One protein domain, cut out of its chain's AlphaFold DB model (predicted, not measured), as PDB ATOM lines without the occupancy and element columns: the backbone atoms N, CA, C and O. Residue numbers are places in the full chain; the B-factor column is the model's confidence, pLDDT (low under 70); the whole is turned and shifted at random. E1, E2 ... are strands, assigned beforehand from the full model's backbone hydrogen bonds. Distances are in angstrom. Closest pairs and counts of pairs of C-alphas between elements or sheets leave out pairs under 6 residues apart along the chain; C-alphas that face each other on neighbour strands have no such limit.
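This is residues 212 to 303 of the 467 residues of an uncharacterized protein of Saccharolobus solfataricus (UniProt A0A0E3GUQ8). A twisted sheet of five strands, E1 to E5, and a smaller sheet of three, E6 to E8, make a sandwich, two sheets face to face but only in part, their strands crossed at 42 degrees. The small sheet covers the E1 and E2 side of the large one and leaves E4 and E5 uncovered, while the last strand, E9, runs beyond E8 toward the other end of the long axis. The printed part has 92 residues with nine named strands, E1 to E9 in chain order, and no named helix; the class is all strand. Both sheets are antiparallel, in the orders E1 E2 E3 E4 E5 and E6 E7 E8. The whole is compact, with a radius of gyration of the C-alphas of 13.4 A, yet elongated, spanning 48 by 31 by 20 A.

E1, residues 212 to 218, begins with C-alpha 212 at (17.055, 31.045, -19.948). E2, residues 221 to 229, is 22.4 A long and bends by 69 degrees at residue 224. E3 is residues 234 to 239, E4 residues 245 to 252, 20.6 A, and E5 residues 255 to 261, 20.2 A. E6, residues 271 to 277, begins with C-alpha 271 at (31.045, 43.202, -16.581). E7 is residues 280 to 286, 18.5 A, and E8 residues 291 to 293. E9, residues 297 to 303, ends with C-alpha 303 at (29.414, 52.980, -4.532).

E1 to E5 form a meander, each strand the antiparallel neighbour of the one before, and so do E6 to E8. Within hydrogen-bond range are N 214 and O 225 of the hairpin E1 and E2, 2.9 A, N 228 and O 235 of E2 and E3, 2.8 A, N 236 and O 249 of E3 and E4, 2.8 A, and N 250 and O 257 of E4 and E5, 2.8 A. In the small sheet, N 275 and O 282 of E6 and E7 are 3.0 A apart, and N 285 and O 292 of E7 and E8 2.8 A. Between the sheets, the closest C-alphas of E1 and E7 are those of Ser 213 and Thr 281, 6.4 A. Those of E2 and E7 are Pro 224 and Leu 283, 6.0 A. E5 is apart from E6, E7 and E8. E9 pairs with no named strand; its closest C-alpha to E8 is that of Ser 300, 7.3 A from that of Val 291.

The C-alphas farthest apart, those of Thr 254 and Ile 303, are 48.2 A from each other. The printed part has no cut. The link E5 to E6, nine residues, is short and leads from one sheet to the other; the other links are tight. The mean pLDDT of the printed part is 87.9, and no printed residue is under 70.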
ATOM      1  N   ILE A 212      15.664  30.963 -20.389       83.06
ATOM      2  CA  ILE A 212      17.055  31.045 -19.948       83.06
ATOM      3  C   ILE A 212      17.469  32.511 -19.980       83.06
ATOM      4  O   ILE A 212      17.495  33.125 -21.046       83.06
ATOM      5  N   SER A 213      17.825  33.055 -18.819       85.88
ATOM      6  CA  SER A 213      18.458  34.369 -18.727       85.88
ATOM      7  C   SER A 213      19.951  34.219 -19.049       85.88
ATOM      8  O   SER A 213      20.654  33.430 -18.415       85.88
ATOM      9  N   MET A 214      20.443  34.942 -20.052       88.06
ATOM     10  CA  MET A 214      21.846  34.910 -20.484       88.06
ATOM     11  C   MET A 214      22.243  36.224 -21.160       88.06
ATOM     12  O   MET A 214      21.430  37.135 -21.285       88.06
ATOM     13  N   SER A 215      23.479  36.329 -21.637       88.94
ATOM     14  CA  SER A 215      23.887  37.444 -22.491       88.94
ATOM     15  C   SER A 215      23.873  37.031 -23.963       88.94
ATOM     16  O   SER A 215      24.393  35.968 -24.301       88.94
ATOM     17  N   SER A 216      23.306  37.869 -24.830       90.06
ATOM     18  CA  SER A 216      23.179  37.601 -26.271       90.06
ATOM     19  C   SER A 216      23.599  38.806 -27.104       90.06
ATOM     20  O   SER A 216      23.465  39.951 -26.668       90.06
ATOM     21  N   PHE A 217      24.127  38.562 -28.304       88.44
ATOM     22  CA  PHE A 217      24.537  39.636 -29.205       88.44
ATOM     23  C   PHE A 217      23.327  40.311 -29.851       88.44
ATOM     24  O   PHE A 217      22.571  39.673 -30.569       88.44
ATOM     25  N   TYR A 218      23.198  41.619 -29.669       88.62
ATOM     26  CA  TYR A 218      22.229  42.480 -30.330       88.62
ATOM     27  C   TYR A 218      22.970  43.632 -31.000       88.62
ATOM     28  O   TYR A 218      23.650  44.405 -30.325       88.62
ATOM     29  N   ASN A 219      22.889  43.732 -32.330       83.75
ATOM     30  CA  ASN A 219      23.591  44.762 -33.106       83.75
ATOM     31  C   ASN A 219      25.086  44.886 -32.714       83.75
ATOM     32  O   ASN A 219      25.579  45.956 -32.358       83.75
ATOM     33  N   ASN A 220      25.790  43.748 -32.704       82.19
ATOM     34  CA  ASN A 220      27.194  43.597 -32.287       82.19
ATOM     35  C   ASN A 220      27.516  43.958 -30.822       82.19
ATOM     36  O   ASN A 220      28.688  43.978 -30.450       82.19
ATOM     37  N   THR A 221      26.512  44.198 -29.979       87.94
ATOM     38  CA  THR A 221      26.679  44.470 -28.544       87.94
ATOM     39  C   THR A 221      26.149  43.301 -27.727       87.94
ATOM     40  O   THR A 221      25.076  42.785 -28.013       87.94
ATOM     41  N   LEU A 222      26.894  42.853 -26.718       89.25
ATOM     42  CA  LEU A 222      26.449  41.778 -25.838       89.25
ATOM     43  C   LEU A 222      25.540  42.356 -24.742       89.25
ATOM     44  O   LEU A 222      26.035  43.063 -23.869       89.25
ATOM     45  N   LEU A 223      24.242  42.050 -24.789       92.31
ATOM     46  CA  LEU A 223      23.239  42.580 -23.860       92.31
ATOM     47  C   LEU A 223      22.664  41.490 -22.950       92.31
ATOM     48  O   LEU A 223      22.615  40.321 -23.357       92.31
ATOM     49  N   PRO A 224      22.185  41.841 -21.740       93.19
ATOM     50  CA  PRO A 224      21.305  40.972 -20.972       93.19
ATOM     51  C   PRO A 224      20.088  40.571 -21.810       93.19
ATOM     52  O   PRO A 224      19.476  41.391 -22.496       93.19
ATOM     53  N   SER A 225      19.754  39.287 -21.779       91.81
ATOM     54  CA  SER A 225      18.718  38.712 -22.626       91.81
ATOM     55  C   SER A 225      17.984  37.572 -21.940       91.81
ATOM     56  O   SER A 225      18.536  36.891 -21.070       91.81
ATOM     57  N   ILE A 226      16.750  37.340 -22.371       89.19
ATOM     58  CA  ILE A 226      15.984  36.151 -22.009       89.19
ATOM     59  C   ILE A 226      15.651  35.398 -23.291       89.19
ATOM     60  O   ILE A 226      15.081  35.965 -24.222       89.19
ATOM     61  N   ILE A 227      16.024  34.118 -23.339       87.81
ATOM     62  CA  ILE A 227      15.653  33.210 -24.423       87.81
ATOM     63  C   ILE A 227      14.447  32.394 -23.982       87.81
ATOM     64  O   ILE A 227      14.534  31.667 -22.995       87.81
ATOM     65  N   TRP A 228      13.368  32.472 -24.748       84.62
ATOM     66  CA  TRP A 228      12.125  31.730 -24.574       84.62
ATOM     67  C   TRP A 228      12.045  30.603 -25.598       84.62
ATOM     68  O   TRP A 228      12.327  30.819 -26.779       84.62
ATOM     69  N   LYS A 229      11.643  29.403 -25.171       78.69
ATOM     70  CA  LYS A 229      11.503  28.243 -26.061       78.69
ATOM     71  C   LYS A 229      10.140  27.579 -25.918       78.69
ATOM     72  O   LYS A 229       9.693  27.289 -24.816       78.69
ATOM     73  N   SER A 230       9.516  27.263 -27.045       77.69
ATOM     74  CA  SER A 230       8.376  26.350 -27.153       77.69
ATOM     75  C   SER A 230       8.644  25.333 -28.269       77.69
ATOM     76  O   SER A 230       9.676  25.398 -28.935       77.69
ATOM     77  N   ASN A 231       7.726  24.389 -28.497       73.00
ATOM     78  CA  ASN A 231       7.913  23.285 -29.449       73.00
ATOM     79  C   ASN A 231       8.353  23.714 -30.862       73.00
ATOM     80  O   ASN A 231       9.024  22.935 -31.526       73.00
ATOM     81  N   ASN A 232       7.982  24.916 -31.322       75.50
ATOM     82  CA  ASN A 232       8.331  25.414 -32.661       75.50
ATOM     83  C   ASN A 232       8.789  26.876 -32.681       75.50
ATOM     84  O   ASN A 232       9.065  27.404 -33.754       75.50
ATOM     85  N   ILE A 233       8.822  27.540 -31.525       79.75
ATOM     86  CA  ILE A 233       9.095  28.972 -31.430       79.75
ATOM     87  C   ILE A 233      10.279  29.167 -30.501       79.75
ATOM     88  O   ILE A 233      10.267  28.689 -29.367       79.75
ATOM     89  N   THR A 234      11.280  29.894 -30.978       86.38
ATOM     90  CA  THR A 234      12.330  30.444 -30.124       86.38
ATOM     91  C   THR A 234      12.273  31.954 -30.215       86.38
ATOM     92  O   THR A 234      12.270  32.501 -31.316       86.38
ATOM     93  N   ALA A 235      12.229  32.617 -29.067       87.62
ATOM     94  CA  ALA A 235      12.272  34.065 -28.998       87.62
ATOM     95  C   ALA A 235      13.404  34.543 -28.091       87.62
ATOM     96  O   ALA A 235      13.768  33.868 -27.130       87.62
ATOM     97  N   VAL A 236      13.962  35.707 -28.400       89.94
ATOM     98  CA  VAL A 236      15.010  36.360 -27.620       89.94
ATOM     99  C   VAL A 236      14.583  37.790 -27.342       89.94
ATOM    100  O   VAL A 236      14.377  38.578 -28.263       89.94
ATOM    101  N   GLU A 237      14.467  38.117 -26.062       90.56
ATOM    102  CA  GLU A 237      14.273  39.479 -25.575       90.56
ATOM    103  C   GLU A 237      15.617  40.068 -25.179       90.56
ATOM    104  O   GLU A 237      16.408  39.412 -24.500       90.56
ATOM    105  N   PHE A 238      15.862  41.311 -25.583       92.38
ATOM    106  CA  PHE A 238      17.078  42.045 -25.253       92.38
ATOM    107  C   PHE A 238      16.731  43.219 -24.360       92.38
ATOM    108  O   PHE A 238      15.806  43.983 -24.655       92.38
ATOM    109  N   PHE A 239      17.509  43.385 -23.298       92.50
ATOM    110  CA  PHE A 239      17.252  44.385 -22.281       92.50
ATOM    111  C   PHE A 239      18.391  45.395 -22.211       92.50
ATOM    112  O   PHE A 239      19.566  45.038 -22.198       92.50
ATOM    113  N   GLY A 240      18.013  46.666 -22.172       93.12
ATOM    114  CA  GLY A 240      18.901  47.810 -22.047       93.12
ATOM    115  C   GLY A 240      18.802  48.421 -20.659       93.12
ATOM    116  O   GLY A 240      18.525  47.732 -19.669       93.12
ATOM    117  N   ILE A 241      19.032  49.733 -20.587       92.38
ATOM    118  CA  ILE A 241      19.097  50.470 -19.321       92.38
ATOM    119  C   ILE A 241      17.821  50.260 -18.496       92.38
ATOM    120  O   ILE A 241      16.703  50.383 -18.998       92.38
ATOM    121  N   ASN A 242      18.014  49.951 -17.213       89.25
ATOM    122  CA  ASN A 242      16.985  49.727 -16.201       89.25
ATOM    123  C   ASN A 242      15.964  48.634 -16.548       89.25
ATOM    124  O   ASN A 242      14.868  48.627 -16.002       89.25
ATOM    125  N   GLY A 243      16.303  47.708 -17.446       88.06
ATOM    126  CA  GLY A 243      15.402  46.629 -17.849       88.06
ATOM    127  C   GLY A 243      14.365  47.005 -18.894       88.06
ATOM    128  O   GLY A 243      13.407  46.267 -19.115       88.06
ATOM    129  N   LYS A 244      14.571  48.121 -19.599       89.06
ATOM    130  CA  LYS A 244      13.786  48.442 -20.788       89.06
ATOM    131  C   LYS A 244      14.091  47.443 -21.910       89.06
ATOM    132  O   LYS A 244      15.256  47.237 -22.248       89.06
ATOM    133  N   ILE A 245      13.060  46.870 -22.530       88.62
ATOM    134  CA  ILE A 245      13.217  46.036 -23.731       88.62
ATOM    135  C   ILE A 245      13.696  46.923 -24.885       88.62
ATOM    136  O   ILE A 245      13.050  47.917 -25.217       88.62
ATOM    137  N   VAL A 246      14.828  46.569 -25.494       91.19
ATOM    138  CA  VAL A 246      15.408  47.301 -26.640       91.19
ATOM    139  C   VAL A 246      15.120  46.609 -27.962       91.19
ATOM    140  O   VAL A 246      15.092  47.235 -29.022       91.19
ATOM    141  N   GLY A 247      14.890  45.302 -27.907       90.38
ATOM    142  CA  GLY A 247      14.609  44.507 -29.079       90.38
ATOM    143  C   GLY A 247      14.028  43.154 -28.728       90.38
ATOM    144  O   GLY A 247      14.140  42.668 -27.602       90.38
ATOM    145  N   PHE A 248      13.431  42.550 -29.740       89.94
ATOM    146  CA  PHE A 248      12.830  41.235 -29.671       89.94
ATOM    147  C   PHE A 248      13.077  40.515 -30.992       89.94
ATOM    148  O   PHE A 248      12.931  41.110 -32.060       89.94
ATOM    149  N   VAL A 249      13.464  39.249 -30.917       90.56
ATOM    150  CA  VAL A 249      13.594  38.357 -32.068       90.56
ATOM    151  C   VAL A 249      12.705  37.154 -31.819       90.56
ATOM    152  O   VAL A 249      12.803  36.553 -30.760       90.56
ATOM    153  N   GLU A 250      11.887  36.767 -32.788       88.81
ATOM    154  CA  GLU A 250      11.127  35.518 -32.759       88.81
ATOM    155  C   GLU A 250      11.359  34.745 -34.048       88.81
ATOM    156  O   GLU A 250      11.261  35.291 -35.147       88.81
ATOM    157  N   VAL A 251      11.645  33.457 -33.899       88.50
ATOM    158  CA  VAL A 251      11.830  32.511 -34.991       88.50
ATOM    159  C   VAL A 251      10.841  31.368 -34.817       88.50
ATOM    160  O   VAL A 251      10.833  30.688 -33.790       88.50
ATOM    161  N   ASN A 252      10.038  31.125 -35.852       85.38
ATOM    162  CA  ASN A 252       9.099  30.009 -35.941       85.38
ATOM    163  C   ASN A 252       9.329  29.227 -37.240       85.38
ATOM    164  O   ASN A 252       8.477  29.248 -38.133       85.38
ATOM    165  N   ASN A 253      10.509  28.601 -37.365       82.25
ATOM    166  CA  ASN A 253      11.020  27.776 -38.476       82.25
ATOM    167  C   ASN A 253      11.004  28.415 -39.879       82.25
ATOM    168  O   ASN A 253      12.013  28.464 -40.571       82.25
ATOM    169  N   THR A 254       9.838  28.853 -40.334       85.38
ATOM    170  CA  THR A 254       9.566  29.493 -41.622       85.38
ATOM    171  C   THR A 254       9.470  31.008 -41.536       85.38
ATOM    172  O   THR A 254       9.485  31.642 -42.585       85.38
ATOM    173  N   THR A 255       9.336  31.574 -40.333       87.00
ATOM    174  CA  THR A 255       9.136  33.012 -40.105       87.00
ATOM    175  C   THR A 255      10.168  33.543 -39.117       87.00
ATOM    176  O   THR A 255      10.429  32.886 -38.110       87.00
ATOM    177  N   LEU A 256      10.696  34.733 -39.394       91.00
ATOM    178  CA  LEU A 256      11.485  35.548 -38.475       91.00
ATOM    179  C   LEU A 256      10.814  36.905 -38.309       91.00
ATOM    180  O   LEU A 256      10.474  37.555 -39.296       91.00
ATOM    181  N   LEU A 257      10.684  37.328 -37.059       88.75
ATOM    182  CA  LEU A 257      10.251  38.650 -36.637       88.75
ATOM    183  C   LEU A 257      11.383  39.288 -35.829       88.75
ATOM    184  O   LEU A 257      11.880  38.689 -34.881       88.75
ATOM    185  N   ILE A 258      11.766  40.511 -36.180       90.19
ATOM    186  CA  ILE A 258      12.652  41.356 -35.381       90.19
ATOM    187  C   ILE A 258      11.924  42.668 -35.106       90.19
ATOM    188  O   ILE A 258      11.558  43.391 -36.033       90.19
ATOM    189  N   LEU A 259      11.759  42.986 -33.827       88.06
ATOM    190  CA  LEU A 259      11.270  44.272 -33.345       88.06
ATOM    191  C   LEU A 259      12.422  45.017 -32.671       88.06
ATOM    192  O   LEU A 259      13.240  44.420 -31.966       88.06
ATOM    193  N   ARG A 260      12.502  46.329 -32.890       88.88
ATOM    194  CA  ARG A 260      13.521  47.197 -32.282       88.88
ATOM    195  C   ARG A 260      12.885  48.460 -31.771       88.88
ATOM    196  O   ARG A 260      12.244  49.145 -32.561       88.88
ATOM    197  N   ASP A 261      13.147  48.808 -30.522       88.12
ATOM    198  CA  ASP A 261      12.855  50.144 -30.019       88.12
ATOM    199  C   ASP A 261      14.045  51.057 -30.336       88.12
ATOM    200  O   ASP A 261      15.097  50.994 -29.699       88.12
ATOM    201  N   LEU A 262      13.885  51.922 -31.340       87.50
ATOM    202  CA  LEU A 262      14.935  52.847 -31.772       87.50
ATOM    203  C   LEU A 262      15.150  54.011 -30.794       87.50
ATOM    204  O   LEU A 262      16.085  54.789 -30.987       87.50
ATOM    205  N   ASN A 263      14.310  54.138 -29.765       85.88
ATOM    206  CA  ASN A 263      14.459  55.120 -28.696       85.88
ATOM    207  C   ASN A 263      15.026  54.503 -27.413       85.88
ATOM    208  O   ASN A 263      15.139  55.198 -26.401       85.88
ATOM    209  N   ALA A 264      15.291  53.196 -27.387       86.81
ATOM    210  CA  ALA A 264      15.857  52.553 -26.216       86.81
ATOM    211  C   ALA A 264      17.383  52.668 -26.202       86.81
ATOM    212  O   ALA A 264      18.055  52.463 -27.212       86.81
ATOM    213  N   GLU A 265      17.922  52.995 -25.032       90.44
ATOM    214  CA  GLU A 265      19.357  53.139 -24.815       90.44
ATOM    215  C   GLU A 265      19.946  51.853 -24.225       90.44
ATOM    216  O   GLU A 265      19.395  51.252 -23.296       90.44
ATOM    217  N   TYR A 266      21.089  51.456 -24.771       92.75
ATOM    218  CA  TYR A 266      21.918  50.341 -24.327       92.75
ATOM    219  C   TYR A 266      23.381  50.627 -24.691       92.75
ATOM    220  O   TYR A 266      23.681  51.515 -25.493       92.75
ATOM    221  N   TYR A 267      24.304  49.899 -24.084       89.62
ATOM    222  CA  TYR A 267      25.743  50.060 -24.226       89.62
ATOM    223  C   TYR A 267      26.441  48.707 -24.042       89.62
ATOM    224  O   TYR A 267      25.830  47.685 -23.767       89.62
ATOM    225  N   THR A 268      27.756  48.662 -24.244       87.38
ATOM    226  CA  THR A 268      28.526  47.446 -23.951       87.38
ATOM    227  C   THR A 268      28.864  47.402 -22.458       87.38
ATOM    228  O   THR A 268      29.601  48.283 -21.998       87.38
ATOM    229  N   PRO A 269      28.371  46.416 -21.686       88.62
ATOM    230  CA  PRO A 269      28.651  46.337 -20.258       88.62
ATOM    231  C   PRO A 269      30.138  46.063 -19.991       88.62
ATOM    232  O   PRO A 269      30.794  45.320 -20.722       88.62
ATOM    233  N   ARG A 270      30.680  46.645 -18.912       88.75
ATOM    234  CA  ARG A 270      32.052  46.383 -18.434       88.75
ATOM    235  C   ARG A 270      32.182  44.974 -17.871       88.75
ATOM    236  O   ARG A 270      33.214  44.331 -18.039       88.75
ATOM    237  N   TYR A 271      31.156  44.534 -17.156       88.19
ATOM    238  CA  TYR A 271      31.045  43.202 -16.581       88.19
ATOM    239  C   TYR A 271      29.572  42.852 -16.382       88.19
ATOM    240  O   TYR A 271      28.706  43.729 -16.364       88.19
ATOM    241  N   VAL A 272      29.301  41.556 -16.246       90.44
ATOM    242  CA  VAL A 272      27.954  41.014 -16.062       90.44
ATOM    243  C   VAL A 272      27.890  40.295 -14.722       90.44
ATOM    244  O   VAL A 272      28.789  39.527 -14.384       90.44
ATOM    245  N   ILE A 273      26.824  40.544 -13.970       91.44
ATOM    246  CA  ILE A 273      26.516  39.853 -12.718       91.44
ATOM    247  C   ILE A 273      25.257  39.024 -12.929       91.44
ATOM    248  O   ILE A 273      24.294  39.497 -13.526       91.44
ATOM    249  N   ILE A 274      25.265  37.792 -12.423       91.12
ATOM    250  CA  ILE A 274      24.103  36.905 -12.418       91.12
ATOM    251  C   ILE A 274      23.716  36.675 -10.964       91.12
ATOM    252  O   ILE A 274      24.549  36.258 -10.163       91.12
ATOM    253  N   THR A 275      22.466  36.953 -10.622       91.06
ATOM    254  CA  THR A 275      21.942  36.756  -9.268       91.06
ATOM    255  C   THR A 275      20.516  36.230  -9.309       91.06
ATOM    256  O   THR A 275      19.856  36.285 -10.343       91.06
ATOM    257  N   THR A 276      20.033  35.725  -8.177       87.88
ATOM    258  CA  THR A 276      18.658  35.250  -8.039       87.88
ATOM    259  C   THR A 276      17.936  36.077  -6.991       87.88
ATOM    260  O   THR A 276      18.324  36.081  -5.825       87.88
ATOM    261  N   ILE A 277      16.864  36.751  -7.401       85.19
ATOM    262  CA  ILE A 277      16.018  37.567  -6.526       85.19
ATOM    263  C   ILE A 277      14.583  37.064  -6.676       85.19
ATOM    264  O   ILE A 277      14.089  36.918  -7.790       85.19
ATOM    265  N   ASN A 278      13.912  36.741  -5.566       82.50
ATOM    266  CA  ASN A 278      12.547  36.188  -5.562       82.50
ATOM    267  C   ASN A 278      12.365  34.977  -6.507       82.50
ATOM    268  O   ASN A 278      11.376  34.887  -7.235       82.50
ATOM    269  N   ASN A 279      13.330  34.047  -6.513       78.94
ATOM    270  CA  ASN A 279      13.390  32.872  -7.401       78.94
ATOM    271  C   ASN A 279      13.460  33.185  -8.909       78.94
ATOM    272  O   ASN A 279      13.211  32.301  -9.730       78.94
ATOM    273  N   ARG A 280      13.816  34.414  -9.295       80.38
ATOM    274  CA  ARG A 280      14.058  34.806 -10.688       80.38
ATOM    275  C   ARG A 280      15.536  35.071 -10.900       80.38
ATOM    276  O   ARG A 280      16.156  35.774 -10.105       80.38
ATOM    277  N   THR A 281      16.087  34.508 -11.972       87.81
ATOM    278  CA  THR A 281      17.470  34.792 -12.373       87.81
ATOM    279  C   THR A 281      17.506  36.145 -13.067       87.81
ATOM    280  O   THR A 281      16.886  36.318 -14.117       87.81
ATOM    281  N   ILE A 282      18.248  37.077 -12.484       90.31
ATOM    282  CA  ILE A 282      18.455  38.426 -12.992       90.31
ATOM    283  C   ILE A 282      19.898  38.537 -13.469       90.31
ATOM    284  O   ILE A 282      20.835  38.222 -12.730       90.31
ATOM    285  N   LEU A 283      20.072  38.996 -14.706       93.44
ATOM    286  CA  LEU A 283      21.365  39.431 -15.212       93.44
ATOM    287  C   LEU A 283      21.450  40.943 -15.134       93.44
ATOM    288  O   LEU A 283      20.535  41.619 -15.587       93.44
ATOM    289  N   LEU A 284      22.571  41.444 -14.628       93.81
ATOM    290  CA  LEU A 284      22.903  42.860 -14.576       93.81
ATOM    291  C   LEU A 284      24.137  43.108 -15.443       93.81
ATOM    292  O   LEU A 284      25.227  42.634 -15.121       93.81
ATOM    293  N   GLY A 285      23.976  43.845 -16.538       92.38
ATOM    294  CA  GLY A 285      25.077  44.403 -17.315       92.38
ATOM    295  C   GLY A 285      25.494  45.735 -16.702       92.38
ATOM    296  O   GLY A 285      24.707  46.676 -16.681       92.38
ATOM    297  N   ILE A 286      26.711  45.821 -16.164       91.25
ATOM    298  CA  ILE A 286      27.158  47.015 -15.441       91.25
ATOM    299  C   ILE A 286      27.991  47.915 -16.346       91.25
ATOM    300  O   ILE A 286      29.056  47.521 -16.828       91.25
ATOM    301  N   GLY A 287      27.508  49.135 -16.570       86.56
ATOM    302  CA  GLY A 287      28.193  50.176 -17.327       86.56
ATOM    303  C   GLY A 287      29.109  51.049 -16.490       86.56
ATOM    304  O   GLY A 287      29.506  50.705 -15.381       86.56
ATOM    305  N   ASN A 288      29.443  52.217 -17.039       81.00
ATOM    306  CA  ASN A 288      30.130  53.256 -16.270       81.00
ATOM    307  C   ASN A 288      29.185  53.890 -15.243       81.00
ATOM    308  O   ASN A 288      29.548  53.994 -14.080       81.00
ATOM    309  N   ASN A 289      27.984  54.283 -15.682       81.44
ATOM    310  CA  ASN A 289      27.021  55.053 -14.882       81.44
ATOM    311  C   ASN A 289      25.579  54.540 -15.038       81.44
ATOM    312  O   ASN A 289      24.623  55.251 -14.744       81.44
ATOM    313  N   SER A 290      25.409  53.335 -15.561       88.06
ATOM    314  CA  SER A 290      24.111  52.766 -15.907       88.06
ATOM    315  C   SER A 290      24.130  51.268 -15.656       88.06
ATOM    316  O   SER A 290      25.194  50.658 -15.519       88.06
ATOM    317  N   VAL A 291      22.938  50.685 -15.582       92.12
ATOM    318  CA  VAL A 291      22.741  49.254 -15.363       92.12
ATOM    319  C   VAL A 291      21.751  48.761 -16.395       92.12
ATOM    320  O   VAL A 291      20.649  49.290 -16.503       92.12
ATOM    321  N   GLU A 292      22.158  47.782 -17.185       94.44
ATOM    322  CA  GLU A 292      21.257  46.991 -18.016       94.44
ATOM    323  C   GLU A 292      20.802  45.785 -17.215       94.44
ATOM    324  O   GLU A 292      21.572  45.256 -16.415       94.44
ATOM    325  N   SER A 293      19.564  45.343 -17.396       92.19
ATOM    326  CA  SER A 293      19.021  44.300 -16.532       92.19
ATOM    327  C   SER A 293      17.949  43.483 -17.225       92.19
ATOM    328  O   SER A 293      17.158  44.035 -17.965       92.19
ATOM    329  N   THR A 294      17.858  42.183 -16.961       91.38
ATOM    330  CA  THR A 294      16.694  41.383 -17.400       91.38
ATOM    331  C   THR A 294      15.434  41.632 -16.561       91.38
ATOM    332  O   THR A 294      14.412  40.993 -16.785       91.38
ATOM    333  N   ASP A 295      15.512  42.511 -15.562       89.38
ATOM    334  CA  ASP A 295      14.403  42.917 -14.696       89.38
ATOM    335  C   ASP A 295      14.381  44.444 -14.532       89.38
ATOM    336  O   ASP A 295      15.402  45.110 -14.737       89.38
ATOM    337  N   ASN A 296      13.240  45.011 -14.150       89.69
ATOM    338  CA  ASN A 296      13.078  46.457 -14.049       89.69
ATOM    339  C   ASN A 296      13.799  47.003 -12.807       89.69
ATOM    340  O   ASN A 296      13.459  46.661 -11.672       89.69
ATOM    341  N   ILE A 297      14.798  47.859 -13.021       90.50
ATOM    342  CA  ILE A 297      15.593  48.463 -11.948       90.50
ATOM    343  C   ILE A 297      14.983  49.810 -11.578       90.50
ATOM    344  O   ILE A 297      15.017  50.761 -12.358       90.50
ATOM    345  N   THR A 298      14.448  49.900 -10.362       89.00
ATOM    346  CA  THR A 298      13.798  51.116  -9.845       89.00
ATOM    347  C   THR A 298      14.782  52.092  -9.218       89.00
ATOM    348  O   THR A 298      14.538  53.296  -9.204       89.00
ATOM    349  N   PHE A 299      15.906  51.583  -8.722       86.69
ATOM    350  CA  PHE A 299      16.976  52.364  -8.121       86.69
ATOM    351  C   PHE A 299      18.313  51.725  -8.474       86.69
ATOM    352  O   PHE A 299      18.453  50.506  -8.409       86.69
ATOM    353  N   SER A 300      19.296  52.549  -8.825       89.50
ATOM    354  CA  SER A 300      20.687  52.133  -8.974       89.50
ATOM    355  C   SER A 300      21.624  53.253  -8.527       89.50
ATOM    356  O   SER A 300      21.404  54.424  -8.836       89.50
ATOM    357  N   TYR A 301      22.671  52.902  -7.784       87.06
ATOM    358  CA  TYR A 301      23.689  53.846  -7.343       87.06
ATOM    359  C   TYR A 301      25.052  53.160  -7.214       87.06
ATOM    360  O   TYR A 301      25.190  52.131  -6.551       87.06
ATOM    361  N   PHE A 302      26.072  53.742  -7.840       86.25
ATOM    362  CA  PHE A 302      27.437  53.226  -7.795       86.25
ATOM    363  C   PHE A 302      28.140  53.687  -6.522       86.25
ATOM    364  O   PHE A 302      28.221  54.881  -6.239       86.25
ATOM    365  N   ILE A 303      28.677  52.734  -5.768       80.12
ATOM    366  CA  ILE A 303      29.414  52.980  -4.532       80.12
ATOM    367  C   ILE A 303      30.854  52.499  -4.680       80.12
ATOM    368  O   ILE A 303      31.141  51.551  -5.410       80.12
TER     369      ILE A 303